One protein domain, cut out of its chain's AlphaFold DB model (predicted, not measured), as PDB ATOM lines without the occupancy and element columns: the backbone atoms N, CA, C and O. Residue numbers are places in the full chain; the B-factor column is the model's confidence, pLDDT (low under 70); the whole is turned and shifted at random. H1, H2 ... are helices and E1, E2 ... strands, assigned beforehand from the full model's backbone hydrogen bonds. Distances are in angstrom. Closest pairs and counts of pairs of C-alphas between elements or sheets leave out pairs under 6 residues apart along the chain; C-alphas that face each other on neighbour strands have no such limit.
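This is residues 997 to 1200 of the 1200 residues of the protein "LysM domain-containing protein" of Lactobacillus rhamnosus DSM 14870 (UniProt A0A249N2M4). A twisted sheet of three strands, E2, E4 and E3, forms the core, with H4 crossing one face and H3, H6 and H7 covering the other. H1 and H2 pack on H4, and past one end of the sheet E4 runs on into E5, which pairs with E1 in a small second sheet. The printed part has 204 residues, with seven named helices and five named strands in the order H1 H2 H3 H4 E1 E2 H5 H6 H7 E3 E4 E5; the larger sheet has the order E2 - E4 - E3, and both sheets are antiparallel. The class is mixed, helices and strands, and the whole is compact, with a radius of gyration of the C-alphas of 16.6 A and spans of 48 by 47 by 30 A.

In the larger sheet, E2 is residues 1114 to 1121, 23.1 A long, E4 1184 to 1194, 32.6 A, and E3 1171 to 1180, 30.6 A; C-alpha 1184 is at (217.895, 121.892, 101.155). E1 is 1106 to 1108 and E5 1196 to 1198. H3 is 1034 to 1055, 31.0 A, beginning at C-alpha 1034 (237.134, 120.001, 92.791); H4 is 1066 to 1081, 25.2 A, and H6 1129 to 1146, 23.9 A. H1 is 1007 to 1017, H2 1025 to 1028, H5 1122 to 1125 and H7 1159 to 1164.

E4 is the inner strand; N 1116 of E2 and O 1189 are 3.0 A apart, and N 1188 and O 1177 of E3, its hairpin partner, 2.8 A. The sheet E2 E4 E3 with H3, H4, H6 and H7 makes three layers, helices on both faces of a sheet: H4 is on one face at a height over the sheet of 5.8 A, and H3 at 9.3 A, H6 at 8.4 A and H7 at 8.0 A are on the other, while H1 and H2 are not on it. H3 and H6 touch at Phe 1044 and Ala 1137, C-alphas 4.7 A apart, the same way at a steep tilt of 37 degrees, only just past shallow. H6 touches H7 at Tyr 1144 and His 1160, C-alphas 5.1 A apart, and H5 only at the corner; H5 only grazes the sheet. H4 touches H2 at Pro 1074 and Ala 1028, C-alphas 4.8 A apart, and H1 at Phe 1081 and Gln 1013, 5.8 A. Between E1 and E5, N 1197 and O 1107 are 2.8 A apart. Every O i to N i+4 pair is within hydrogen-bond range in H1, H3, H6 and H7, and 8 of 12 in H4; H2 and H5 are too short for such a pair.

The C-alphas farthest apart, of Lys 1123 and Asn 1200, are 48.6 A apart. The printed part has no cut; the links H4 to E1 and H6 to H7 are long. Mean pLDDT of the printed part is 91.4, and residues 997, 999 and 1007 are under 70.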
ATOM      1  N   ILE A 997     234.170 119.469 102.563       67.94
ATOM      2  CA  ILE A 997     233.436 119.866 101.344       67.94
ATOM      3  C   ILE A 997     232.073 120.498 101.685       67.94
ATOM      4  O   ILE A 997     231.653 121.451 101.040       67.94
ATOM      5  N   ILE A 998     231.390 120.006 102.727       72.50
ATOM      6  CA  ILE A 998     230.078 120.525 103.143       72.50
ATOM      7  C   ILE A 998     230.195 121.869 103.863       72.50
ATOM      8  O   ILE A 998     229.365 122.746 103.643       72.50
ATOM      9  N   GLY A 999     231.239 122.074 104.668       63.84
ATOM     10  CA  GLY A 999     231.479 123.360 105.326       63.84
ATOM     11  C   GLY A 999     231.938 124.478 104.390       63.84
ATOM     12  O   GLY A 999     231.931 125.638 104.793       63.84
ATOM     13  N   ALA A1000     232.327 124.150 103.154       74.31
ATOM     14  CA  ALA A1000     232.642 125.125 102.112       74.31
ATOM     15  C   ALA A1000     231.399 125.608 101.333       74.31
ATOM     16  O   ALA A1000     231.483 126.610 100.619       74.31
ATOM     17  N   ILE A1001     230.249 124.931 101.469       85.88
ATOM     18  CA  ILE A1001     229.008 125.292 100.771       85.88
ATOM     19  C   ILE A1001     228.455 126.586 101.365       85.88
ATOM     20  O   ILE A1001     228.135 126.668 102.551       85.88
ATOM     21  N   LYS A1002     228.318 127.606 100.519       85.06
ATOM     22  CA  LYS A1002     227.787 128.912 100.916       85.06
ATOM     23  C   LYS A1002     226.266 128.933 100.814       85.06
ATOM     24  O   LYS A1002     225.681 128.334  99.911       85.06
ATOM     25  N   SER A1003     225.631 129.693 101.704       86.25
ATOM     26  CA  SER A1003     224.204 129.994 101.589       86.25
ATOM     27  C   SER A1003     223.904 130.780 100.315       86.25
ATOM     28  O   SER A1003     224.711 131.608  99.884       86.25
ATOM     29  N   VAL A1004     222.710 130.583  99.755       83.44
ATOM     30  CA  VAL A1004     222.144 131.444  98.705       83.44
ATOM     31  C   VAL A1004     222.090 132.916  99.144       83.44
ATOM     32  O   VAL A1004     222.213 133.823  98.328       83.44
ATOM     33  N   ASN A1005     222.002 133.161 100.457       77.12
ATOM     34  CA  ASN A1005     221.998 134.499 101.045       77.12
ATOM     35  C   ASN A1005     223.396 135.053 101.366       77.12
ATOM     36  O   ASN A1005     223.501 136.183 101.842       77.12
ATOM     37  N   ASP A1006     224.470 134.290 101.135       85.69
ATOM     38  CA  ASP A1006     225.834 134.790 101.316       85.69
ATOM     39  C   ASP A1006     226.114 135.949 100.345       85.69
ATOM     40  O   ASP A1006     225.740 135.904  99.171       85.69
ATOM     41  N   ALA A1007     226.814 136.984 100.816       68.12
ATOM     42  CA  ALA A1007     227.077 138.184 100.022       68.12
ATOM     43  C   ALA A1007     227.828 137.876  98.712       68.12
ATOM     44  O   ALA A1007     227.564 138.506  97.688       68.12
ATOM     45  N   THR A1008     228.740 136.897  98.710       82.94
ATOM     46  CA  THR A1008     229.470 136.495  97.495       82.94
ATOM     47  C   THR A1008     228.613 135.655  96.552       82.94
ATOM     48  O   THR A1008     228.800 135.750  95.336       82.94
ATOM     49  N   THR A1009     227.651 134.895  97.085       86.06
ATOM     50  CA  THR A1009     226.647 134.160  96.303       86.06
ATOM     51  C   THR A1009     225.633 135.116  95.658       86.06
ATOM     52  O   THR A1009     225.373 135.026  94.461       86.06
ATOM     53  N   GLN A1010     225.143 136.124  96.388       88.81
ATOM     54  CA  GLN A1010     224.228 137.138  95.842       88.81
ATOM     55  C   GLN A1010     224.880 138.008  94.754       88.81
ATOM     56  O   GLN A1010     224.225 138.411  93.787       88.81
ATOM     57  N   LEU A1011     226.182 138.292  94.880       86.38
ATOM     58  CA  LEU A1011     226.939 139.015  93.856       86.38
ATOM     59  C   LEU A1011     227.025 138.223  92.547       86.38
ATOM     60  O   LEU A1011     226.756 138.790  91.484       86.38
ATOM     61  N   ILE A1012     227.358 136.928  92.608       92.12
ATOM     62  CA  ILE A1012     227.441 136.091  91.402       92.12
ATOM     63  C   ILE A1012     226.051 135.824  90.809       92.12
ATOM     64  O   ILE A1012     225.889 135.899  89.592       92.12
ATOM     65  N   GLN A1013     225.022 135.665  91.649       93.44
ATOM     66  CA  GLN A1013     223.627 135.598  91.211       93.44
ATOM     67  C   GLN A1013     223.225 136.861  90.436       93.44
ATOM     68  O   GLN A1013     222.719 136.777  89.319       93.44
ATOM     69  N   THR A1014     223.514 138.048  90.976       91.31
ATOM     70  CA  THR A1014     223.219 139.328  90.307       91.31
ATOM     71  C   THR A1014     223.982 139.461  88.983       91.31
ATOM     72  O   THR A1014     223.424 139.933  87.989       91.31
ATOM     73  N   GLN A1015     225.246 139.025  88.941       93.19
ATOM     74  CA  GLN A1015     226.060 138.998  87.722       93.19
ATOM     75  C   GLN A1015     225.397 138.170  86.608       93.19
ATOM     76  O   GLN A1015     225.357 138.628  85.463       93.19
ATOM     77  N   ILE A1016     224.859 136.997  86.939       94.25
ATOM     78  CA  ILE A1016     224.277 136.065  85.969       94.25
ATOM     79  C   ILE A1016     222.845 136.469  85.597       94.25
ATOM     80  O   ILE A1016     222.539 136.624  84.417       94.25
ATOM     81  N   GLU A1017     221.969 136.682  86.581       92.25
ATOM     82  CA  GLU A1017     220.538 136.915  86.347       92.25
ATOM     83  C   GLU A1017     220.223 138.326  85.860       92.25
ATOM     84  O   GLU A1017     219.367 138.512  84.995       92.25
ATOM     85  N   LYS A1018     220.854 139.343  86.459       89.81
ATOM     86  CA  LYS A1018     220.494 140.750  86.215       89.81
ATOM     87  C   LYS A1018     221.382 141.391  85.165       89.81
ATOM     88  O   LYS A1018     220.892 142.155  84.339       89.81
ATOM     89  N   ASN A1019     222.674 141.077  85.194       91.00
ATOM     90  CA  ASN A1019     223.646 141.687  84.287       91.00
ATOM     91  C   ASN A1019     223.898 140.846  83.023       91.00
ATOM     92  O   ASN A1019     224.614 141.304  82.128       91.00
ATOM     93  N   ASP A1020     223.338 139.635  82.950       94.38
ATOM     94  CA  ASP A1020     223.518 138.675  81.855       94.38
ATOM     95  C   ASP A1020     225.000 138.480  81.478       94.38
ATOM     96  O   ASP A1020     225.365 138.446  80.299       94.38
ATOM     97  N   ARG A1021     225.879 138.408  82.493       93.75
ATOM     98  CA  ARG A1021     227.332 138.231  82.333       93.75
ATOM     99  C   ARG A1021     227.767 136.805  82.654       93.75
ATOM    100  O   ARG A1021     227.356 136.238  83.663       93.75
ATOM    101  N   LYS A1022     228.669 136.276  81.828       93.94
ATOM    102  CA  LYS A1022     229.321 134.976  82.012       93.94
ATOM    103  C   LYS A1022     230.167 134.947  83.279       93.94
ATOM    104  O   LYS A1022     230.620 135.990  83.757       93.94
ATOM    105  N   VAL A1023     230.405 133.746  83.785       95.38
ATOM    106  CA  VAL A1023     231.324 133.484  84.899       95.38
ATOM    107  C   VAL A1023     232.714 133.182  84.327       95.38
ATOM    108  O   VAL A1023     232.823 132.428  83.360       95.38
ATOM    109  N   SER A1024     233.777 133.788  84.865       95.12
ATOM    110  CA  SER A1024     235.154 133.427  84.480       95.12
ATOM    111  C   SER A1024     235.626 132.151  85.177       95.12
ATOM    112  O   SER A1024     235.057 131.736  86.187       95.12
ATOM    113  N   ILE A1025     236.689 131.534  84.663       92.69
ATOM    114  CA  ILE A1025     237.277 130.315  85.235       92.69
ATOM    115  C   ILE A1025     237.732 130.554  86.683       92.69
ATOM    116  O   ILE A1025     237.441 129.756  87.572       92.69
ATOM    117  N   GLU A1026     238.364 131.697  86.960       93.62
ATOM    118  CA  GLU A1026     238.848 132.047  88.299       93.62
ATOM    119  C   GLU A1026     237.709 132.384  89.264       93.62
ATOM    120  O   GLU A1026     237.840 132.175  90.470       93.62
ATOM    121  N   GLN A1027     236.588 132.907  88.751       93.00
ATOM    122  CA  GLN A1027     235.371 133.055  89.545       93.00
ATOM    123  C   GLN A1027     234.798 131.676  89.871       93.00
ATOM    124  O   GLN A1027     234.571 131.377  91.036       93.00
ATOM    125  N   ALA A1028     234.623 130.808  88.873       92.31
ATOM    126  CA  ALA A1028     234.049 129.478  89.058       92.31
ATOM    127  C   ALA A1028     234.842 128.609  90.046       92.31
ATOM    128  O   ALA A1028     234.242 127.896  90.851       92.31
ATOM    129  N   ALA A1029     236.172 128.722  90.051       89.62
ATOM    130  CA  ALA A1029     237.041 128.035  91.007       89.62
ATOM    131  C   ALA A1029     236.793 128.433  92.479       89.62
ATOM    132  O   ALA A1029     237.178 127.698  93.380       89.62
ATOM    133  N   GLN A1030     236.149 129.577  92.744       89.25
ATOM    134  CA  GLN A1030     235.789 130.024  94.101       89.25
ATOM    135  C   GLN A1030     234.424 129.512  94.573       89.25
ATOM    136  O   GLN A1030     234.088 129.655  95.751       89.25
ATOM    137  N   TYR A1031     233.620 128.983  93.652       90.69
ATOM    138  CA  TYR A1031     232.256 128.526  93.913       90.69
ATOM    139  C   TYR A1031     232.130 127.007  93.786       90.69
ATOM    140  O   TYR A1031     231.336 126.400  94.493       90.69
ATOM    141  N   THR A1032     232.922 126.391  92.911       92.06
ATOM    142  CA  THR A1032     232.945 124.941  92.700       92.06
ATOM    143  C   THR A1032     234.003 124.271  93.572       92.06
ATOM    144  O   THR A1032     235.050 124.848  93.853       92.06
ATOM    145  N   ASP A1033     233.731 123.035  93.987       91.94
ATOM    146  CA  ASP A1033     234.675 122.214  94.744       91.94
ATOM    147  C   ASP A1033     235.177 121.063  93.862       91.94
ATOM    148  O   ASP A1033     234.389 120.293  93.296       91.94
ATOM    149  N   LYS A1034     236.501 120.964  93.702       89.31
ATOM    150  CA  LYS A1034     237.134 120.001  92.791       89.31
ATOM    151  C   LYS A1034     236.955 118.558  93.262       89.31
ATOM    152  O   LYS A1034     236.728 117.674  92.432       89.31
ATOM    153  N   ASP A1035     237.029 118.321  94.568       89.56
ATOM    154  CA  ASP A1035     236.921 116.981  95.141       89.56
ATOM    155  C   ASP A1035     235.474 116.490  95.083       89.56
ATOM    156  O   ASP A1035     235.225 115.347  94.691       89.56
ATOM    157  N   LEU A1036     234.508 117.374  95.351       92.56
ATOM    158  CA  LEU A1036     233.086 117.103  95.156       92.56
ATOM    159  C   LEU A1036     232.772 116.807  93.690       92.56
ATOM    160  O   LEU A1036     232.127 115.804  93.392       92.56
ATOM    161  N   THR A1037     233.259 117.647  92.774       95.12
ATOM    162  CA  THR A1037     233.085 117.468  91.323       95.12
ATOM    163  C   THR A1037     233.609 116.098  90.885       95.12
ATOM    164  O   THR A1037     232.933 115.358  90.166       95.12
ATOM    165  N   MET A1038     234.788 115.713  91.381       93.69
ATOM    166  CA  MET A1038     235.396 114.420  91.085       93.69
ATOM    167  C   MET A1038     234.633 113.243  91.719       93.69
ATOM    168  O   MET A1038     234.509 112.180  91.106       93.69
ATOM    169  N   ALA A1039     234.105 113.404  92.932       93.56
ATOM    170  CA  ALA A1039     233.294 112.385  93.593       93.56
ATOM    171  C   ALA A1039     231.969 112.148  92.850       93.56
ATOM    172  O   ALA A1039     231.610 110.997  92.581       93.56
ATOM    173  N   VAL A1040     231.284 113.226  92.453       97.12
ATOM    174  CA  VAL A1040     230.035 113.171  91.683       97.12
ATOM    175  C   VAL A1040     230.266 112.496  90.335       97.12
ATOM    176  O   VAL A1040     229.554 111.545  90.017       97.12
ATOM    177  N   ILE A1041     231.284 112.904  89.560       97.00
ATOM    178  CA  ILE A1041     231.490 112.328  88.220       97.00
ATOM    179  C   ILE A1041     231.831 110.842  88.266       97.00
ATOM    180  O   ILE A1041     231.371 110.084  87.416       97.00
ATOM    181  N   LYS A1042     232.601 110.395  89.266       96.38
ATOM    182  CA  LYS A1042     232.930 108.973  89.435       96.38
ATOM    183  C   LYS A1042     231.670 108.144  89.659       96.38
ATOM    184  O   LYS A1042     231.494 107.125  88.996       96.38
ATOM    185  N   LYS A1043     230.787 108.592  90.555       97.62
ATOM    186  CA  LYS A1043     229.524 107.902  90.860       97.62
ATOM    187  C   LYS A1043     228.560 107.959  89.674       97.62
ATOM    188  O   LYS A1043     228.007 106.936  89.284       97.62
ATOM    189  N   PHE A1044     228.430 109.122  89.042       98.00
ATOM    190  CA  PHE A1044     227.556 109.313  87.889       98.00
ATOM    191  C   PHE A1044     228.002 108.482  86.672       98.00
ATOM    192  O   PHE A1044     227.176 107.816  86.051       98.00
ATOM    193  N   ASN A1045     229.306 108.422  86.378       97.25
ATOM    194  CA  ASN A1045     229.831 107.623  85.265       97.25
ATOM    195  C   ASN A1045     229.628 106.113  85.476       97.25
ATOM    196  O   ASN A1045     229.445 105.383  84.509       97.25
ATOM    197  N   VAL A1046     229.612 105.622  86.722       97.00
ATOM    198  CA  VAL A1046     229.253 104.221  87.013       97.00
ATOM    199  C   VAL A1046     227.799 103.938  86.627       97.00
ATOM    200  O   VAL A1046     227.530 102.914  86.000       97.00
ATOM    201  N   LEU A1047     226.879 104.851  86.954       97.38
ATOM    202  CA  LEU A1047     225.464 104.721  86.595       97.38
ATOM    203  C   LEU A1047     225.271 104.772  85.070       97.38
ATOM    204  O   LEU A1047     224.611 103.898  84.508       97.38
ATOM    205  N   ILE A1048     225.922 105.725  84.392       96.56
ATOM    206  CA  ILE A1048     225.932 105.817  82.922       96.56
ATOM    207  C   ILE A1048     226.480 104.536  82.288       96.56
ATOM    208  O   ILE A1048     225.844 103.978  81.399       96.56
ATOM    209  N   ASN A1049     227.619 104.029  82.763       96.56
ATOM    210  CA  ASN A1049     228.231 102.813  82.231       96.56
ATOM    211  C   ASN A1049     227.341 101.581  82.413       96.56
ATOM    212  O   ASN A1049     227.400 100.661  81.593       96.56
ATOM    213  N   GLY A1050     226.530 101.548  83.476       95.81
ATOM    214  CA  GLY A1050     225.487 100.547  83.666       95.81
ATOM    215  C   GLY A1050     224.421 100.624  82.574       95.81
ATOM    216  O   GLY A1050     224.096  99.601  81.972       95.81
ATOM    217  N   GLU A1051     223.939 101.829  82.267       95.12
ATOM    218  CA  GLU A1051     222.954 102.046  81.204       95.12
ATOM    219  C   GLU A1051     223.526 101.762  79.811       95.12
ATOM    220  O   GLU A1051     222.930 100.996  79.062       95.12
ATOM    221  N   GLN A1052     224.707 102.286  79.477       95.75
ATOM    222  CA  GLN A1052     225.377 102.023  78.197       95.75
ATOM    223  C   GLN A1052     225.627 100.525  78.000       95.75
ATOM    224  O   GLN A1052     225.430  99.999  76.909       95.75
ATOM    225  N   LYS A1053     225.981  99.795  79.065       95.31
ATOM    226  CA  LYS A1053     226.101  98.333  79.008       95.31
ATOM    227  C   LYS A1053     224.753  97.652  78.773       95.31
ATOM    228  O   LYS A1053     224.702  96.683  78.019       95.31
ATOM    229  N   ARG A1054     223.680  98.134  79.408       94.12
ATOM    230  CA  ARG A1054     222.315  97.609  79.235       94.12
ATOM    231  C   ARG A1054     221.840  97.742  77.786       94.12
ATOM    232  O   ARG A1054     221.161  96.844  77.297       94.12
ATOM    233  N   THR A1055     222.210  98.825  77.109       92.00
ATOM    234  CA  THR A1055     221.772  99.155  75.743       92.00
ATOM    235  C   THR A1055     222.804  98.844  74.654       92.00
ATOM    236  O   THR A1055     222.520  99.017  73.472       92.00
ATOM    237  N   GLY A1056     223.977  98.316  75.016       92.44
ATOM    238  CA  GLY A1056     225.012  97.903  74.062       92.44
ATOM    239  C   GLY A1056     225.834  99.056  73.468       92.44
ATOM    240  O   GLY A1056     226.406  98.901  72.390       92.44
ATOM    241  N   HIS A1057     225.909 100.197  74.155       93.81
ATOM    242  CA  HIS A1057     226.712 101.354  73.763       93.81
ATOM    243  C   HIS A1057     228.118 101.348  74.380       93.81
ATOM    244  O   HIS A1057     228.423 100.621  75.329       93.81
ATOM    245  N   VAL A1058     229.000 102.174  73.806       87.88
ATOM    246  CA  VAL A1058     230.376 102.360  74.283       87.88
ATOM    247  C   VAL A1058     230.350 103.000  75.666       87.88
ATOM    248  O   VAL A1058     229.695 104.018  75.863       87.88
ATOM    249  N   GLN A1059     231.076 102.398  76.607       94.88
ATOM    250  CA  GLN A1059     231.169 102.889  77.976       94.88
ATOM    251  C   GLN A1059     232.086 104.111  78.066       94.88
ATOM    252  O   GLN A1059     233.222 104.075  77.580       94.88
ATOM    253  N   THR A1060     231.614 105.176  78.709       94.56
ATOM    254  CA  THR A1060     232.394 106.397  78.914       94.56
ATOM    255  C   THR A1060     233.439 106.241  80.019       94.56
ATOM    256  O   THR A1060     233.252 105.576  81.044       94.56
ATOM    257  N   SER A1061     234.575 106.902  79.824       95.06
ATOM    258  CA  SER A1061     235.640 107.072  80.814       95.06
ATOM    259  C   SER A1061     235.759 108.539  81.219       95.06
ATOM    260  O   SER A1061     235.393 109.439  80.467       95.06
ATOM    261  N   LEU A1062     236.281 108.810  82.413       95.62
ATOM    262  CA  LEU A1062     236.601 110.185  82.801       95.62
ATOM    263  C   LEU A1062     237.690 110.726  81.872       95.62
ATOM    264  O   LEU A1062     238.606 109.987  81.508       95.62
ATOM    265  N   THR A1063     237.586 111.990  81.467       93.75
ATOM    266  CA  THR A1063     238.628 112.601  80.637       93.75
ATOM    267  C   THR A1063     239.970 112.685  81.361       93.75
ATOM    268  O   THR A1063     240.039 112.883  82.577       93.75
ATOM    269  N   SER A1064     241.044 112.538  80.588       88.69
ATOM    270  CA  SER A1064     242.417 112.773  81.036       88.69
ATOM    271  C   SER A1064     242.834 114.251  80.981       88.69
ATOM    272  O   SER A1064     243.903 114.592  81.487       88.69
ATOM    273  N   ASP A1065     242.002 115.127  80.407       93.56
ATOM    274  CA  ASP A1065     242.240 116.566  80.282       93.56
ATOM    275  C   ASP A1065     241.771 117.325  81.545       93.56
ATOM    276  O   ASP A1065     240.569 117.520  81.751       93.56
ATOM    277  N   PRO A1066     242.689 117.800  82.414       89.69
ATOM    278  CA  PRO A1066     242.304 118.534  83.616       89.69
ATOM    279  C   PRO A1066     241.673 119.899  83.302       89.69
ATOM    280  O   PRO A1066     240.855 120.377  84.090       89.69
ATOM    281  N   LYS A1067     242.009 120.512  82.159       93.56
ATOM    282  CA  LYS A1067     241.492 121.826  81.755       93.56
ATOM    283  C   LYS A1067     240.034 121.736  81.297       93.56
ATOM    284  O   LYS A1067     239.302 122.718  81.401       93.56
ATOM    285  N   ALA A1068     239.567 120.562  80.868       93.62
ATOM    286  CA  ALA A1068     238.154 120.330  80.573       93.62
ATOM    287  C   ALA A1068     237.251 120.594  81.795       93.62
ATOM    288  O   ALA A1068     236.204 121.221  81.649       93.62
ATOM    289  N   TYR A1069     237.680 120.199  83.001       94.38
ATOM    290  CA  TYR A1069     236.932 120.450  84.242       94.38
ATOM    291  C   TYR A1069     236.858 121.944  84.582       94.38
ATOM    292  O   TYR A1069     235.799 122.447  84.955       94.38
ATOM    293  N   GLU A1070     237.964 122.671  84.400       94.12
ATOM    294  CA  GLU A1070     238.016 124.125  84.609       94.12
ATOM    295  C   GLU A1070     237.066 124.869  83.669       94.12
ATOM    296  O   GLU A1070     236.478 125.878  84.050       94.12
ATOM    297  N   MET A1071     236.871 124.361  82.450       92.62
ATOM    298  CA  MET A1071     235.966 124.974  81.484       92.62
ATOM    299  C   MET A1071     234.484 124.604  81.678       92.62
ATOM    300  O   MET A1071     233.633 125.314  81.136       92.62
ATOM    301  N   GLU A1072     234.156 123.527  82.401       95.12
ATOM    302  CA  GLU A1072     232.769 123.176  82.766       95.12
ATOM    303  C   GLU A1072     232.316 123.830  84.079       95.12
ATOM    304  O   GLU A1072     231.129 124.101  84.269       95.12
ATOM    305  N   ALA A1073     233.247 124.149  84.984       96.06
ATOM    306  CA  ALA A1073     232.930 124.772  86.268       96.06
ATOM    307  C   ALA A1073     232.127 126.092  86.149       96.06
ATOM    308  O   ALA A1073     231.104 126.212  86.830       96.06
ATOM    309  N   PRO A1074     232.481 127.061  85.272       96.38
ATOM    310  CA  PRO A1074     231.678 128.269  85.076       96.38
ATOM    311  C   PRO A1074     230.251 127.965  84.655       96.38
ATOM    312  O   PRO A1074     229.320 128.666  85.053       96.38
ATOM    313  N   ARG A1075     230.072 126.901  83.866       96.25
ATOM    314  CA  ARG A1075     228.765 126.545  83.346       96.25
ATOM    315  C   ARG A1075     227.838 126.049  84.446       96.25
ATOM    316  O   ARG A1075     226.688 126.472  84.473       96.25
ATOM    317  N   ALA A1076     228.337 125.249  85.386       97.19
ATOM    318  CA  ALA A1076     227.563 124.841  86.557       97.19
ATOM    319  C   ALA A1076     227.087 126.058  87.374       97.19
ATOM    320  O   ALA A1076     225.907 126.166  87.693       97.19
ATOM    321  N   VAL A1077     227.968 127.036  87.617       97.12
ATOM    322  CA  VAL A1077     227.607 128.270  88.342       97.12
ATOM    323  C   VAL A1077     226.546 129.086  87.594       97.12
ATOM    324  O   VAL A1077     225.597 129.572  88.205       97.12
ATOM    325  N   GLU A1078     226.661 129.212  86.269       96.75
ATOM    326  CA  GLU A1078     225.656 129.883  85.430       96.75
ATOM    327  C   GLU A1078     224.294 129.180  85.483       96.75
ATOM    328  O   GLU A1078     223.266 129.847  85.587       96.75
ATOM    329  N   VAL A1079     224.282 127.844  85.432       96.94
ATOM    330  CA  VAL A1079     223.063 127.020  85.452       96.94
ATOM    331  C   VAL A1079     222.294 127.174  86.764       96.94
ATOM    332  O   VAL A1079     221.066 127.209  86.718       96.94
ATOM    333  N   MET A1080     222.985 127.323  87.901       96.88
ATOM    334  CA  MET A1080     222.351 127.513  89.215       96.88
ATOM    335  C   MET A1080     221.363 128.681  89.229       96.88
ATOM    336  O   MET A1080     220.248 128.551  89.723       96.88
ATOM    337  N   PHE A1081     221.770 129.820  88.670       95.50
ATOM    338  CA  PHE A1081     220.978 131.052  88.708       95.50
ATOM    339  C   PHE A1081     220.238 131.321  87.392       95.50
ATOM    340  O   PHE A1081     219.325 132.140  87.330       95.50
ATOM    341  N   LYS A1082     220.603 130.620  86.314       94.19
ATOM    342  CA  LYS A1082     219.942 130.698  85.010       94.19
ATOM    343  C   LYS A1082     219.927 129.324  84.339       94.19
ATOM    344  O   LYS A1082     220.747 129.029  83.467       94.19
ATOM    345  N   PHE A1083     218.948 128.502  84.715       95.56
ATOM    346  CA  PHE A1083     218.736 127.167  84.148       95.56
ATOM    347  C   PHE A1083     218.277 127.247  82.679       95.56
ATOM    348  O   PHE A1083     217.089 127.293  82.365       95.56
ATOM    349  N   SER A1084     219.236 127.347  81.757       92.75
ATOM    350  CA  SER A1084     219.005 127.487  80.317       92.75
ATOM    351  C   SER A1084     220.225 127.034  79.532       92.75
ATOM    352  O   SER A1084     221.338 127.374  79.926       92.75
ATOM    353  N   HIS A1085     220.031 126.362  78.390       90.38
ATOM    354  CA  HIS A1085     221.086 126.062  77.406       90.38
ATOM    355  C   HIS A1085     221.663 127.313  76.718       90.38
ATOM    356  O   HIS A1085     222.736 127.270  76.119       90.38
ATOM    357  N   THR A1086     220.993 128.460  76.841       92.19
ATOM    358  CA  THR A1086     221.514 129.742  76.367       92.19
ATOM    359  C   THR A1086     222.368 130.385  77.456       92.19
ATOM    360  O   THR A1086     221.851 130.868  78.468       92.19
ATOM    361  N   ARG A1087     223.688 130.420  77.240       91.56
ATOM    362  CA  ARG A1087     224.637 131.072  78.157       91.56
ATOM    363  C   ARG A1087     224.415 132.594  78.226       91.56
ATOM    364  O   ARG A1087     223.918 133.175  77.257       91.56
ATOM    365  N   PRO A1088     224.803 133.259  79.331       93.19
ATOM    366  CA  PRO A1088     224.833 134.720  79.397       93.19
ATOM    367  C   PRO A1088     225.657 135.331  78.252       93.19
ATOM    368  O   PRO A1088     226.668 134.755  77.840       93.19
ATOM    369  N   VAL A1089     225.239 136.482  77.716       91.12
ATOM    370  CA  VAL A1089     225.858 137.045  76.495       91.12
ATOM    371  C   VAL A1089     227.072 137.926  76.776       91.12
ATOM    372  O   VAL A1089     227.987 138.000  75.954       91.12
ATOM    373  N   ASN A1090     227.102 138.598  77.926       91.69
ATOM    374  CA  ASN A1090     228.151 139.558  78.245       91.69
ATOM    375  C   ASN A1090     229.391 138.846  78.808       91.69
ATOM    376  O   ASN A1090     229.280 137.918  79.606       91.69
ATOM    377  N   ALA A1091     230.584 139.316  78.435       88.31
ATOM    378  CA  ALA A1091     231.854 138.796  78.950       88.31
ATOM    379  C   ALA A1091     231.940 138.884  80.492       88.31
ATOM    380  O   ALA A1091     231.291 139.752  81.093       88.31
ATOM    381  N   PRO A1092     232.756 138.049  81.163       87.31
ATOM    382  CA  PRO A1092     232.962 138.155  82.609       87.31
ATOM    383  C   PRO A1092     233.491 139.541  83.011       87.31
ATOM    384  O   PRO A1092     234.049 140.278  82.197       87.31
ATOM    385  N   ALA A1093     233.228 139.972  84.249       77.62
ATOM    386  CA  ALA A1093     233.681 141.283  84.746       77.62
ATOM    387  C   ALA A1093     235.214 141.363  84.871       77.62
ATOM    388  O   ALA A1093     235.802 142.419  84.640       77.62
ATOM    389  N   SER A1094     235.840 140.236  85.200       80.50
ATOM    390  CA  SER A1094     237.283 140.020  85.276       80.50
ATOM    391  C   SER A1094     237.588 138.520  85.141       80.50
ATOM    392  O   SER A1094     236.700 137.686  85.331       80.50
ATOM    393  N   GLY A1095     238.839 138.175  84.828       87.25
ATOM    394  CA  GLY A1095     239.278 136.784  84.660       87.25
ATOM    395  C   GLY A1095     239.176 136.268  83.223       87.25
ATOM    396  O   GLY A1095     238.856 137.016  82.295       87.25
ATOM    397  N   THR A1096     239.495 134.991  83.038       89.69
ATOM    398  CA  THR A1096     239.559 134.320  81.740       89.69
ATOM    399  C   THR A1096     238.270 133.558  81.428       89.69
ATOM    400  O   THR A1096     237.631 132.970  82.299       89.69
ATOM    401  N   GLU A1097     237.850 133.590  80.159       84.00
ATOM    402  CA  GLU A1097     236.659 132.865  79.681       84.00
ATOM    403  C   GLU A1097     237.001 131.462  79.148       84.00
ATOM    404  O   GLU A1097     236.150 130.575  79.128       84.00
ATOM    405  N   ALA A1098     238.245 131.254  78.715       82.69
ATOM    406  CA  ALA A1098     238.717 130.001  78.147       82.69
ATOM    407  C   ALA A1098     240.164 129.726  78.568       82.69
ATOM    408  O   ALA A1098     240.976 130.647  78.685       82.69
ATOM    409  N   VAL A1099     240.479 128.446  78.748       86.75
ATOM    410  CA  VAL A1099     241.847 127.964  78.974       86.75
ATOM    411  C   VAL A1099     242.652 127.995  77.672       86.75
ATOM    412  O   VAL A1099     242.101 127.887  76.574       86.75
ATOM    413  N   THR A1100     243.974 128.116  77.786       87.19
ATOM    414  CA  THR A1100     244.892 127.996  76.645       87.19
ATOM    415  C   THR A1100     245.524 126.611  76.626       87.19
ATOM    416  O   THR A1100     245.944 126.108  77.670       87.19
ATOM    417  N   TYR A1101     245.605 125.999  75.445       87.81
ATOM    418  CA  TYR A1101     246.290 124.723  75.240       87.81
ATOM    419  C   TYR A1101     247.606 124.933  74.496       87.81
ATOM    420  O   TYR A1101     247.694 125.761  73.588       87.81
ATOM    421  N   GLN A1102     248.625 124.174  74.886       88.19
ATOM    422  CA  GLN A1102     249.875 124.066  74.144       88.19
ATOM    423  C   GLN A1102     249.818 122.865  73.201       88.19
ATOM    424  O   GLN A1102     249.181 121.852  73.491       88.19
ATOM    425  N   LYS A1103     250.509 122.967  72.064       88.38
ATOM    426  CA  LYS A1103     250.608 121.860  71.111       88.38
ATOM    427  C   LYS A1103     251.194 120.619  71.792       88.38
ATOM    428  O   LYS A1103     252.279 120.682  72.363       88.38
ATOM    429  N   GLY A1104     250.487 119.496  71.692       85.31
ATOM    430  CA  GLY A1104     250.835 118.223  72.321       85.31
ATOM    431  C   GLY A1104     250.219 117.987  73.705       85.31
ATOM    432  O   GLY A1104     250.406 116.902  74.248       85.31
ATOM    433  N   GLU A1105     249.479 118.944  74.277       89.38
ATOM    434  CA  GLU A1105     248.759 118.723  75.540       89.38
ATOM    435  C   GLU A1105     247.535 117.801  75.359       89.38
ATOM    436  O   GLU A1105     246.916 117.816  74.286       89.38
ATOM    437  N   PRO A1106     247.155 117.019  76.393       89.25
ATOM    438  CA  PRO A1106     245.883 116.301  76.422       89.25
ATOM    439  C   PRO A1106     244.711 117.263  76.224       89.25
ATOM    440  O   PRO A1106     244.672 118.326  76.842       89.25
ATOM    441  N   TYR A1107     243.771 116.885  75.363       92.50
ATOM    442  CA  TYR A1107     242.606 117.698  75.030       92.50
ATOM    443  C   TYR A1107     241.368 116.823  74.894       92.50
ATOM    444  O   TYR A1107     241.390 115.841  74.152       92.50
ATOM    445  N   MET A1108     240.276 117.214  75.546       93.06
ATOM    446  CA  MET A1108     238.966 116.606  75.337       93.06
ATOM    447  C   MET A1108     238.083 117.506  74.475       93.06
ATOM    448  O   MET A1108     237.822 118.665  74.816       93.06
ATOM    449  N   SER A1109     237.542 116.960  73.385       90.56
ATOM    450  CA  SER A1109     236.467 117.641  72.665       90.56
ATOM    451  C   SER A1109     235.204 117.685  73.541       90.56
ATOM    452  O   SER A1109     234.836 116.693  74.156       90.56
ATOM    453  N   ARG A1110     234.527 118.833  73.645       92.19
ATOM    454  CA  ARG A1110     233.303 118.992  74.461       92.19
ATOM    455  C   ARG A1110     232.103 119.169  73.542       92.19
ATOM    456  O   ARG A1110     231.688 120.287  73.255       92.19
ATOM    457  N   ASN A1111     231.629 118.062  72.978       93.00
ATOM    458  CA  ASN A1111     230.684 118.065  71.858       93.00
ATOM    459  C   ASN A1111     229.216 118.160  72.276       93.00
ATOM    460  O   ASN A1111     228.366 118.447  71.433       93.00
ATOM    461  N   THR A1112     228.912 117.899  73.543       94.50
ATOM    462  CA  THR A1112     227.547 117.931  74.078       94.50
ATOM    463  C   THR A1112     227.471 118.851  75.286       94.50
ATOM    464  O   THR A1112     228.461 119.004  75.994       94.50
ATOM    465  N   GLU A1113     226.282 119.372  75.585       93.81
ATOM    466  CA  GLU A1113     225.990 120.061  76.844       93.81
ATOM    467  C   GLU A1113     224.728 119.463  77.467       93.81
ATOM    468  O   GLU A1113     223.697 119.330  76.807       93.81
ATOM    469  N   ASN A1114     224.805 119.121  78.747       96.12
ATOM    470  CA  ASN A1114     223.685 118.624  79.536       96.12
ATOM    471  C   ASN A1114     223.692 119.350  80.877       96.12
ATOM    472  O   ASN A1114     224.757 119.480  81.474       96.12
ATOM    473  N   ILE A1115     222.541 119.856  81.321       96.25
ATOM    474  CA  ILE A1115     222.452 120.691  82.524       96.25
ATOM    475  C   ILE A1115     221.366 120.182  83.470       96.25
ATOM    476  O   ILE A1115     220.271 119.827  83.039       96.25
ATOM    477  N   SER A1116     221.654 120.167  84.770       95.31
ATOM    478  CA  SER A1116     220.714 119.725  85.802       95.31
ATOM    479  C   SER A1116     220.681 120.718  86.943       95.31
ATOM    480  O   SER A1116     221.674 121.388  87.234       95.31
ATOM    481  N   ILE A1117     219.539 120.766  87.618       95.12
ATOM    482  CA  ILE A1117     219.403 121.389  88.926       95.12
ATOM    483  C   ILE A1117     218.559 120.466  89.802       95.12
ATOM    484  O   ILE A1117     217.529 119.954  89.369       95.12
ATOM    485  N   SER A1118     219.022 120.202  91.017       95.19
ATOM    486  CA  SER A1118     218.379 119.270  91.942       95.19
ATOM    487  C   SER A1118     218.386 119.824  93.358       95.19
ATOM    488  O   SER A1118     219.423 120.299  93.823       95.19
ATOM    489  N   SER A1119     217.258 119.704  94.057       96.25
ATOM    490  CA  SER A1119     217.130 120.049  95.475       96.25
ATOM    491  C   SER A1119     217.276 118.793  96.332       96.25
ATOM    492  O   SER A1119     216.520 117.835  96.181       96.25
ATOM    493  N   LEU A1120     218.250 118.799  97.237       95.56
ATOM    494  CA  LEU A1120     218.620 117.665  98.080       95.56
ATOM    495  C   LEU A1120     218.354 118.014  99.540       95.56
ATOM    496  O   LEU A1120     218.896 118.990 100.053       95.56
ATOM    497  N   TRP A1121     217.535 117.225 100.231       89.06
ATOM    498  CA  TRP A1121     217.257 117.475 101.643       89.06
ATOM    499  C   TRP A1121     218.519 117.302 102.489       89.06
ATOM    500  O   TRP A1121     219.174 116.256 102.442       89.06
ATOM    501  N   LYS A1122     218.818 118.276 103.353       86.06
ATOM    502  CA  LYS A1122     219.997 118.194 104.231       86.06
ATOM    503  C   LYS A1122     219.969 116.987 105.166       86.06
ATOM    504  O   LYS A1122     221.013 116.395 105.424       86.06
ATOM    505  N   LYS A1123     218.776 116.586 105.620       80.38
ATOM    506  CA  LYS A1123     218.583 115.394 106.465       80.38
ATOM    507  C   LYS A1123     219.049 114.096 105.787       80.38
ATOM    508  O   LYS A1123     219.459 113.176 106.478       80.38
ATOM    509  N   ASP A1124     218.985 114.028 104.454       80.50
ATOM    510  CA  ASP A1124     219.374 112.837 103.688       80.50
ATOM    511  C   ASP A1124     220.877 112.861 103.361       80.50
ATOM    512  O   ASP A1124     221.519 111.815 103.268       80.50
ATOM    513  N   VAL A1125     221.456 114.064 103.260       85.06
ATOM    514  CA  VAL A1125     222.907 114.274 103.167       85.06
ATOM    515  C   VAL A1125     223.605 113.936 104.482       85.06
ATOM    516  O   VAL A1125     224.716 113.406 104.453       85.06
ATOM    517  N   ASP A1126     222.959 114.213 105.620       76.50
ATOM    518  CA  ASP A1126     223.434 113.827 106.957       76.50
ATOM    519  C   ASP A1126     224.885 114.287 107.212       76.50
ATOM    520  O   ASP A1126     225.734 113.548 107.703       76.50
ATOM    521  N   GLY A1127     225.214 115.495 106.737       72.94
ATOM    522  CA  GLY A1127     226.550 116.083 106.872       72.94
ATOM    523  C   GLY A1127     227.689 115.332 106.162       72.94
ATOM    524  O   GLY A1127     228.849 115.662 106.392       72.94
ATOM    525  N   SER A1128     227.408 114.355 105.287       78.81
ATOM    526  CA  SER A1128     228.427 113.551 104.595       78.81
ATOM    527  C   SER A1128     228.624 113.961 103.136       78.81
ATOM    528  O   SER A1128     227.703 113.901 102.321       78.81
ATOM    529  N   ALA A1129     229.862 114.313 102.769       80.75
ATOM    530  CA  ALA A1129     230.218 114.664 101.392       80.75
ATOM    531  C   ALA A1129     230.063 113.477 100.418       80.75
ATOM    532  O   ALA A1129     229.733 113.660  99.243       80.75
ATOM    533  N   ASP A1130     230.248 112.243 100.903       83.69
ATOM    534  CA  ASP A1130     230.015 111.035 100.105       83.69
ATOM    535  C   ASP A1130     228.517 110.819  99.836       83.69
ATOM    536  O   ASP A1130     228.128 110.533  98.702       83.69
ATOM    537  N   LYS A1131     227.659 111.048 100.842       87.19
ATOM    538  CA  LYS A1131     226.201 111.021 100.653       87.19
ATOM    539  C   LYS A1131     225.748 112.141  99.719       87.19
ATOM    540  O   LYS A1131     225.001 111.867  98.787       87.19
ATOM    541  N   LEU A1132     226.252 113.365  99.900       92.62
ATOM    542  CA  LEU A1132     225.951 114.498  99.019       92.62
ATOM    543  C   LEU A1132     226.302 114.181  97.561       92.62
ATOM    544  O   LEU A1132     225.454 114.308  96.684       92.62
ATOM    545  N   SER A1133     227.528 113.721  97.297       95.12
ATOM    546  CA  SER A1133     227.954 113.381  95.933       95.12
ATOM    547  C   SER A1133     227.161 112.220  95.324       95.12
ATOM    548  O   SER A1133     226.901 112.229  94.122       95.12
ATOM    549  N   THR A1134     226.738 111.250  96.142       95.62
ATOM    550  CA  THR A1134     225.855 110.151  95.714       95.62
ATOM    551  C   THR A1134     224.481 110.673  95.317       95.62
ATOM    552  O   THR A1134     224.032 110.401  94.209       95.62
ATOM    553  N   LEU A1135     223.861 111.493  96.165       97.00
ATOM    554  CA  LEU A1135     222.541 112.067  95.909       97.00
ATOM    555  C   LEU A1135     222.535 112.980  94.674       97.00
ATOM    556  O   LEU A1135     221.595 112.927  93.885       97.00
ATOM    557  N   ILE A1136     223.596 113.770  94.459       97.50
ATOM    558  CA  ILE A1136     223.757 114.564  93.228       97.50
ATOM    559  C   ILE A1136     223.833 113.634  92.007       97.50
ATOM    560  O   ILE A1136     223.100 113.832  91.042       97.50
ATOM    561  N   ALA A1137     224.682 112.600  92.044       97.62
ATOM    562  CA  ALA A1137     224.846 111.668  90.927       97.62
ATOM    563  C   ALA A1137     223.556 110.888  90.605       97.62
ATOM    564  O   ALA A1137     223.234 110.687  89.435       97.62
ATOM    565  N   GLU A1138     222.802 110.474  91.623       97.25
ATOM    566  CA  GLU A1138     221.509 109.805  91.465       97.25
ATOM    567  C   GLU A1138     220.448 110.746  90.890       97.25
ATOM    568  O   GLU A1138     219.719 110.355  89.977       97.25
ATOM    569  N   ALA A1139     220.391 111.997  91.360       96.94
ATOM    570  CA  ALA A1139     219.482 113.005  90.821       96.94
ATOM    571  C   ALA A1139     219.781 113.298  89.342       96.94
ATOM    572  O   ALA A1139     218.865 113.322  88.519       96.94
ATOM    573  N   MET A1140     221.063 113.430  88.987       96.94
ATOM    574  CA  MET A1140     221.497 113.568  87.596       96.94
ATOM    575  C   MET A1140     221.115 112.353  86.751       96.94
ATOM    576  O   MET A1140     220.587 112.511  85.656       96.94
ATOM    577  N   PHE A1141     221.374 111.133  87.232       97.44
ATOM    578  CA  PHE A1141     221.039 109.910  86.498       97.44
ATOM    579  C   PHE A1141     219.538 109.770  86.296       97.44
ATOM    580  O   PHE A1141     219.089 109.396  85.213       97.44
ATOM    581  N   LYS A1142     218.750 110.140  87.305       96.31
ATOM    582  CA  LYS A1142     217.306 110.191  87.169       96.31
ATOM    583  C   LYS A1142     216.881 111.165  86.065       96.31
ATOM    584  O   LYS A1142     216.173 110.742  85.158       96.31
ATOM    585  N   GLN A1143     217.351 112.412  86.109       93.94
ATOM    586  CA  GLN A1143     216.960 113.442  85.145       93.94
ATOM    587  C   GLN A1143     217.454 113.136  83.724       93.94
ATOM    588  O   GLN A1143     216.675 113.170  82.782       93.94
ATOM    589  N   TYR A1144     218.746 112.850  83.560       94.88
ATOM    590  CA  TYR A1144     219.354 112.708  82.238       94.88
ATOM    591  C   TYR A1144     219.060 111.371  81.568       94.88
ATOM    592  O   TYR A1144     219.071 111.295  80.344       94.88
ATOM    593  N   ILE A1145     218.879 110.308  82.357       95.62
ATOM    594  CA  ILE A1145     218.832 108.942  81.834       95.62
ATOM    595  C   ILE A1145     217.482 108.289  82.105       95.62
ATOM    596  O   ILE A1145     216.799 107.881  81.169       95.62
ATOM    597  N   VAL A1146     217.081 108.161  83.373       95.88
ATOM    598  CA  VAL A1146     215.870 107.400  83.723       95.88
ATOM    599  C   VAL A1146     214.629 108.058  83.143       95.88
ATOM    600  O   VAL A1146     213.803 107.359  82.570       95.88
ATOM    601  N   ASP A1147     214.487 109.370  83.270       94.25
ATOM    602  CA  ASP A1147     213.278 110.069  82.830       94.25
ATOM    603  C   ASP A1147     213.238 110.253  81.303       94.25
ATOM    604  O   ASP A1147     212.162 110.343  80.727       94.25
ATOM    605  N   GLU A1148     214.394 110.218  80.639       94.69
ATOM    606  CA  GLU A1148     214.523 110.451  79.195       94.69
ATOM    607  C   GLU A1148     214.673 109.185  78.339       94.69
ATOM    608  O   GLU A1148     214.705 109.268  77.107       94.69
ATOM    609  N   ARG A1149     214.770 108.002  78.958       93.38
ATOM    610  CA  ARG A1149     214.836 106.745  78.205       93.38
ATOM    611  C   ARG A1149     213.511 106.494  77.469       93.38
ATOM    612  O   ARG A1149     212.450 106.759  78.040       93.38
ATOM    613  N   PRO A1150     213.530 105.861  76.282       89.31
ATOM    614  CA  PRO A1150     212.316 105.600  75.500       89.31
ATOM    615  C   PRO A1150     211.199 104.896  76.283       89.31
ATOM    616  O   PRO A1150     210.025 105.212  76.119       89.31
ATOM    617  N   GLU A1151     211.567 103.976  77.181       90.81
ATOM    618  CA  GLU A1151     210.636 103.228  78.041       90.81
ATOM    619  C   GLU A1151     209.846 104.129  79.011       90.81
ATOM    620  O   GLU A1151     208.733 103.778  79.393       90.81
ATOM    621  N   ASN A1152     210.402 105.282  79.401       91.50
ATOM    622  CA  ASN A1152     209.784 106.226  80.337       91.50
ATOM    623  C   ASN A1152     209.315 107.529  79.663       91.50
ATOM    624  O   ASN A1152     208.591 108.297  80.291       91.50
ATOM    625  N   ASN A1153     209.682 107.759  78.398       90.88
ATOM    626  CA  ASN A1153     209.422 108.998  77.663       90.88
ATOM    627  C   ASN A1153     208.623 108.752  76.368       90.88
ATOM    628  O   ASN A1153     209.019 109.145  75.277       90.88
ATOM    629  N   HIS A1154     207.492 108.047  76.476       90.31
ATOM    630  CA  HIS A1154     206.542 107.825  75.371       90.31
ATOM    631  C   HIS A1154     207.140 107.217  74.082       90.31
ATOM    632  O   HIS A1154     206.592 107.398  72.997       90.31
ATOM    633  N   GLY A1155     208.241 106.466  74.186       86.69
ATOM    634  CA  GLY A1155     208.956 105.896  73.041       86.69
ATOM    635  C   GLY A1155     209.963 106.841  72.376       86.69
ATOM    636  O   GLY A1155     210.665 106.412  71.461       86.69
ATOM    637  N   GLU A1156     210.084 108.086  72.838       88.81
ATOM    638  CA  GLU A1156     211.060 109.065  72.355       88.81
ATOM    639  C   GLU A1156     212.302 109.102  73.252       88.81
ATOM    640  O   GLU A1156     212.231 108.933  74.468       88.81
ATOM    641  N   THR A1157     213.469 109.350  72.657       89.69
ATOM    642  CA  THR A1157     214.708 109.554  73.418       89.69
ATOM    643  C   THR A1157     214.859 111.033  73.752       89.69
ATOM    644  O   THR A1157     214.851 111.862  72.842       89.69
ATOM    645  N   GLY A1158     215.014 111.367  75.034       91.50
ATOM    646  CA  GLY A1158     215.285 112.742  75.452       91.50
ATOM    647  C   GLY A1158     216.674 113.241  75.030       91.50
ATOM    648  O   GLY A1158     217.559 112.470  74.648       91.50
ATOM    649  N   GLY A1159     216.860 114.562  75.056       92.69
ATOM    650  CA  GLY A1159     218.074 115.205  74.546       92.69
ATOM    651  C   GLY A1159     219.338 114.842  75.330       92.69
ATOM    652  O   GLY A1159     220.390 114.621  74.729       92.69
ATOM    653  N   HIS A1160     219.246 114.727  76.655       94.00
ATOM    654  CA  HIS A1160     220.362 114.312  77.503       94.00
ATOM    655  C   HIS A1160     220.694 112.835  77.314       94.00
ATOM    656  O   HIS A1160     221.871 112.491  77.167       94.00
ATOM    657  N   TYR A1161     219.681 111.970  77.222       95.31
ATOM    658  CA  TYR A1161     219.882 110.553  76.915       95.31
ATOM    659  C   TYR A1161     220.584 110.387  75.561       95.31
ATOM    660  O   TYR A1161     221.563 109.646  75.443       95.31
ATOM    661  N   GLN A1162     220.150 111.142  74.547       94.25
ATOM    662  CA  GLN A1162     220.774 111.133  73.228       94.25
ATOM    663  C   GLN A1162     222.245 111.582  73.284       94.25
ATOM    664  O   GLN A1162     223.104 110.978  72.640       94.25
ATOM    665  N   ASN A1163     222.548 112.614  74.071       94.06
ATOM    666  CA  ASN A1163     223.892 113.172  74.203       94.06
ATOM    667  C   ASN A1163     224.851 112.297  75.024       94.06
ATOM    668  O   ASN A1163     226.048 112.296  74.745       94.06
ATOM    669  N   ILE A1164     224.365 111.579  76.037       94.69
ATOM    670  CA  ILE A1164     225.215 110.836  76.982       94.69
ATOM    671  C   ILE A1164     225.297 109.347  76.625       94.69
ATOM    672  O   ILE A1164     226.371 108.751  76.702       94.69
ATOM    673  N   ILE A1165     224.182 108.734  76.221       95.12
ATOM    674  CA  ILE A1165     224.107 107.292  75.948       95.12
ATOM    675  C   ILE A1165     224.314 107.005  74.459       95.12
ATOM    676  O   ILE A1165     225.166 106.192  74.103       95.12
ATOM    677  N   ASN A1166     223.592 107.709  73.582       93.06
ATOM    678  CA  ASN A1166     223.565 107.393  72.146       93.06
ATOM    679  C   ASN A1166     224.656 108.098  71.322       93.06
ATOM    680  O   ASN A1166     224.800 107.817  70.132       93.06
ATOM    681  N   SER A1167     225.416 109.022  71.912       90.44
ATOM    682  CA  SER A1167     226.383 109.853  71.181       90.44
ATOM    683  C   SER A1167     227.631 109.099  70.710       90.44
ATOM    684  O   SER A1167     228.291 109.530  69.766       90.44
ATOM    685  N   GLY A1168     227.962 107.974  71.355       89.81
ATOM    686  CA  GLY A1168     229.146 107.165  71.042       89.81
ATOM    687  C   GLY A1168     230.480 107.792  71.465       89.81
ATOM    688  O   GLY A1168     231.540 107.274  71.103       89.81
ATOM    689  N   TYR A1169     230.448 108.891  72.221       94.56
ATOM    690  CA  TYR A1169     231.640 109.531  72.768       94.56
ATOM    691  C   TYR A1169     232.273 108.698  73.888       94.56
ATOM    692  O   TYR A1169     231.584 108.020  74.645       94.56
ATOM    693  N   LYS A1170     233.607 108.735  73.986       93.38
ATOM    694  CA  LYS A1170     234.375 107.879  74.908       93.38
ATOM    695  C   LYS A1170     234.670 108.524  76.253       93.38
ATOM    696  O   LYS A1170     235.004 107.811  77.198       93.38
ATOM    697  N   ASN A1171     234.566 109.843  76.348       95.38
ATOM    698  CA  ASN A1171     234.967 110.603  77.519       95.38
ATOM    699  C   ASN A1171     233.833 111.488  78.041       95.38
ATOM    700  O   ASN A1171     233.002 111.970  77.268       95.38
ATOM    701  N   ILE A1172     233.830 111.721  79.354       95.94
ATOM    702  CA  ILE A1172     232.871 112.580  80.056       95.94
ATOM    703  C   ILE A1172     233.585 113.539  81.021       95.94
ATOM    704  O   ILE A1172     234.581 113.176  81.657       95.94
ATOM    705  N   VAL A1173     233.050 114.755  81.143       96.94
ATOM    706  CA  VAL A1173     233.489 115.805  82.074       96.94
ATOM    707  C   VAL A1173     232.274 116.498  82.704       96.94
ATOM    708  O   VAL A1173     231.197 116.520  82.107       96.94
ATOM    709  N   ILE A1174     232.432 117.031  83.920       97.31
ATOM    710  CA  ILE A1174     231.369 117.724  84.658       97.31
ATOM    711  C   ILE A1174     231.897 118.966  85.388       97.31
ATOM    712  O   ILE A1174     233.036 118.969  85.856       97.31
ATOM    713  N   GLY A1175     231.038 119.970  85.560       97.25
ATOM    714  CA  GLY A1175     231.129 120.983  86.612       97.25
ATOM    715  C   GLY A1175     229.996 120.816  87.629       97.25
ATOM    716  O   GLY A1175     228.859 120.540  87.240       97.25
ATOM    717  N   VAL A1176     230.287 120.990  88.923       97.62
ATOM    718  CA  VAL A1176     229.296 120.893  90.009       97.62
ATOM    719  C   VAL A1176     229.359 122.137  90.886       97.62
ATOM    720  O   VAL A1176     230.426 122.492  91.388       97.62
ATOM    721  N   TYR A1177     228.208 122.767  91.113       97.56
ATOM    722  CA  TYR A1177     228.065 123.865  92.065       97.56
ATOM    723  C   TYR A1177     226.888 123.617  93.007       97.56
ATOM    724  O   TYR A1177     225.809 123.239  92.551       97.56
ATOM    725  N   VAL A1178     227.098 123.834  94.308       96.50
ATOM    726  CA  VAL A1178     226.101 123.602  95.358       96.50
ATOM    727  C   VAL A1178     225.936 124.861  96.207       96.50
ATOM    728  O   VAL A1178     226.930 125.465  96.613       96.50
ATOM    729  N   VAL A1179     224.689 125.232  96.494       94.50
ATOM    730  CA  VAL A1179     224.328 126.310  97.426       94.50
ATOM    731  C   VAL A1179     223.393 125.797  98.511       94.50
ATOM    732  O   VAL A1179     222.630 124.851  98.314       94.50
ATOM    733  N   ASP A1180     223.463 126.427  99.675       91.62
ATOM    734  CA  ASP A1180     222.588 126.146 100.806       91.62
ATOM    735  C   ASP A1180     221.344 127.061 100.784       91.62
ATOM    736  O   ASP A1180     221.455 128.287 100.898       91.62
ATOM    737  N   GLU A1181     220.159 126.455 100.662       88.44
ATOM    738  CA  GLU A1181     218.843 127.116 100.627       88.44
ATOM    739  C   GLU A1181     218.024 126.906 101.919       88.44
ATOM    740  O   GLU A1181     216.796 126.991 101.922       88.44
ATOM    741  N   GLY A1182     218.682 126.622 103.044       83.88
ATOM    742  CA  GLY A1182     218.031 126.401 104.337       83.88
ATOM    743  C   GLY A1182     217.817 124.917 104.623       83.88
ATOM    744  O   GLY A1182     218.717 124.270 105.153       83.88
ATOM    745  N   ASP A1183     216.650 124.366 104.282       84.94
ATOM    746  CA  ASP A1183     216.331 122.941 104.513       84.94
ATOM    747  C   ASP A1183     216.934 122.006 103.442       84.94
ATOM    748  O   ASP A1183     217.018 120.782 103.623       84.94
ATOM    749  N   PHE A1184     217.394 122.590 102.333       91.00
ATOM    750  CA  PHE A1184     217.895 121.892 101.155       91.00
ATOM    751  C   PHE A1184     219.268 122.414 100.731       91.00
ATOM    752  O   PHE A1184     219.604 123.581 100.940       91.00
ATOM    753  N   TYR A1185     220.034 121.553 100.071       95.12
ATOM    754  CA  TYR A1185     221.096 121.960  99.164       95.12
ATOM    755  C   TYR A1185     220.549 121.984  97.738       95.12
ATOM    756  O   TYR A1185     220.025 120.972  97.270       95.12
ATOM    757  N   ALA A1186     220.694 123.102  97.035       96.44
ATOM    758  CA  ALA A1186     220.491 123.145  95.594       96.44
ATOM    759  C   ALA A1186     221.822 122.827  94.911       96.44
ATOM    760  O   ALA A1186     222.830 123.484  95.164       96.44
ATOM    761  N   ALA A1187     221.838 121.798  94.069       97.56
ATOM    762  CA  ALA A1187     223.002 121.381  93.301       97.56
ATOM    763  C   ALA A1187     222.718 121.547  91.809       97.56
ATOM    764  O   ALA A1187     221.731 121.024  91.296       97.56
ATOM    765  N   SER A1188     223.601 122.258  91.121       97.81
ATOM    766  CA  SER A1188     223.570 122.457  89.675       97.81
ATOM    767  C   SER A1188     224.750 121.743  89.031       97.81
ATOM    768  O   SER A1188     225.855 121.731  89.588       97.81
ATOM    769  N   THR A1189     224.522 121.142  87.865       97.88
ATOM    770  CA  THR A1189     225.584 120.471  87.114       97.88
ATOM    771  C   THR A1189     225.557 120.829  85.640       97.88
ATOM    772  O   THR A1189     224.503 121.131  85.080       97.88
ATOM    773  N   ALA A1190     226.735 120.779  85.024       97.00
ATOM    774  CA  ALA A1190     226.924 120.859  83.583       97.00
ATOM    775  C   ALA A1190     227.825 119.702  83.145       97.00
ATOM    776  O   ALA A1190     228.897 119.525  83.716       97.00
ATOM    777  N   VAL A1191     227.375 118.892  82.188       97.19
ATOM    778  CA  VAL A1191     228.060 117.687  81.707       97.19
ATOM    779  C   VAL A1191     228.306 117.787  80.208       97.19
ATOM    780  O   VAL A1191     227.369 117.979  79.428       97.19
ATOM    781  N   ALA A1192     229.546 117.521  79.804       96.25
ATOM    782  CA  ALA A1192     229.931 117.380  78.408       96.25
ATOM    783  C   ALA A1192     230.530 115.997  78.128       96.25
ATOM    784  O   ALA A1192     231.223 115.413  78.963       96.25
ATOM    785  N   THR A1193     230.271 115.483  76.928       95.81
ATOM    786  CA  THR A1193     230.868 114.251  76.404       95.81
ATOM    787  C   THR A1193     231.628 114.539  75.113       95.81
ATOM    788  O   THR A1193     231.330 115.499  74.393       95.81
ATOM    789  N   GLY A1194     232.645 113.727  74.843       94.62
ATOM    790  CA  GLY A1194     233.458 113.817  73.635       94.62
ATOM    791  C   GLY A1194     234.585 112.794  73.605       94.62
ATOM    792  O   GLY A1194     234.503 111.759  74.263       94.62
ATOM    793  N   ASN A1195     235.627 113.055  72.822       92.75
ATOM    794  CA  ASN A1195     236.759 112.144  72.667       92.75
ATOM    795  C   ASN A1195     238.061 112.828  73.091       92.75
ATOM    796  O   ASN A1195     238.295 113.988  72.747       92.75
ATOM    797  N   ASP A1196     238.915 112.086  73.795       85.31
ATOM    798  CA  ASP A1196     240.280 112.516  74.088       85.31
ATOM    799  C   ASP A1196     241.131 112.559  72.802       85.31
ATOM    800  O   ASP A1196     241.007 111.729  71.893       85.31
ATOM    801  N   GLY A1197     242.035 113.531  72.751       86.12
ATOM    802  CA  GLY A1197     243.012 113.743  71.695       86.12
ATOM    803  C   GLY A1197     244.218 114.536  72.202       86.12
ATOM    804  O   GLY A1197     244.408 114.729  73.402       86.12
ATOM    805  N   THR A1198     245.048 114.995  71.269       84.06
ATOM    806  CA  THR A1198     246.146 115.930  71.548       84.06
ATOM    807  C   THR A1198     245.848 117.261  70.876       84.06
ATOM    808  O   THR A1198     245.407 117.293  69.723       84.06
ATOM    809  N   PHE A1199     246.047 118.360  71.602       85.25
ATOM    810  CA  PHE A1199     245.860 119.696  71.050       85.25
ATOM    811  C   PHE A1199     246.928 119.972  69.985       85.25
ATOM    812  O   PHE A1199     248.111 119.714  70.219       85.25
ATOM    813  N   ASN A1200     246.518 120.464  68.815       76.12
ATOM    814  CA  ASN A1200     247.381 120.596  67.633       76.12
ATOM    815  C   ASN A1200     247.774 122.032  67.309       76.12
ATOM    816  O   ASN A1200     246.889 122.910  67.382       76.12
TER     817      ASN A1200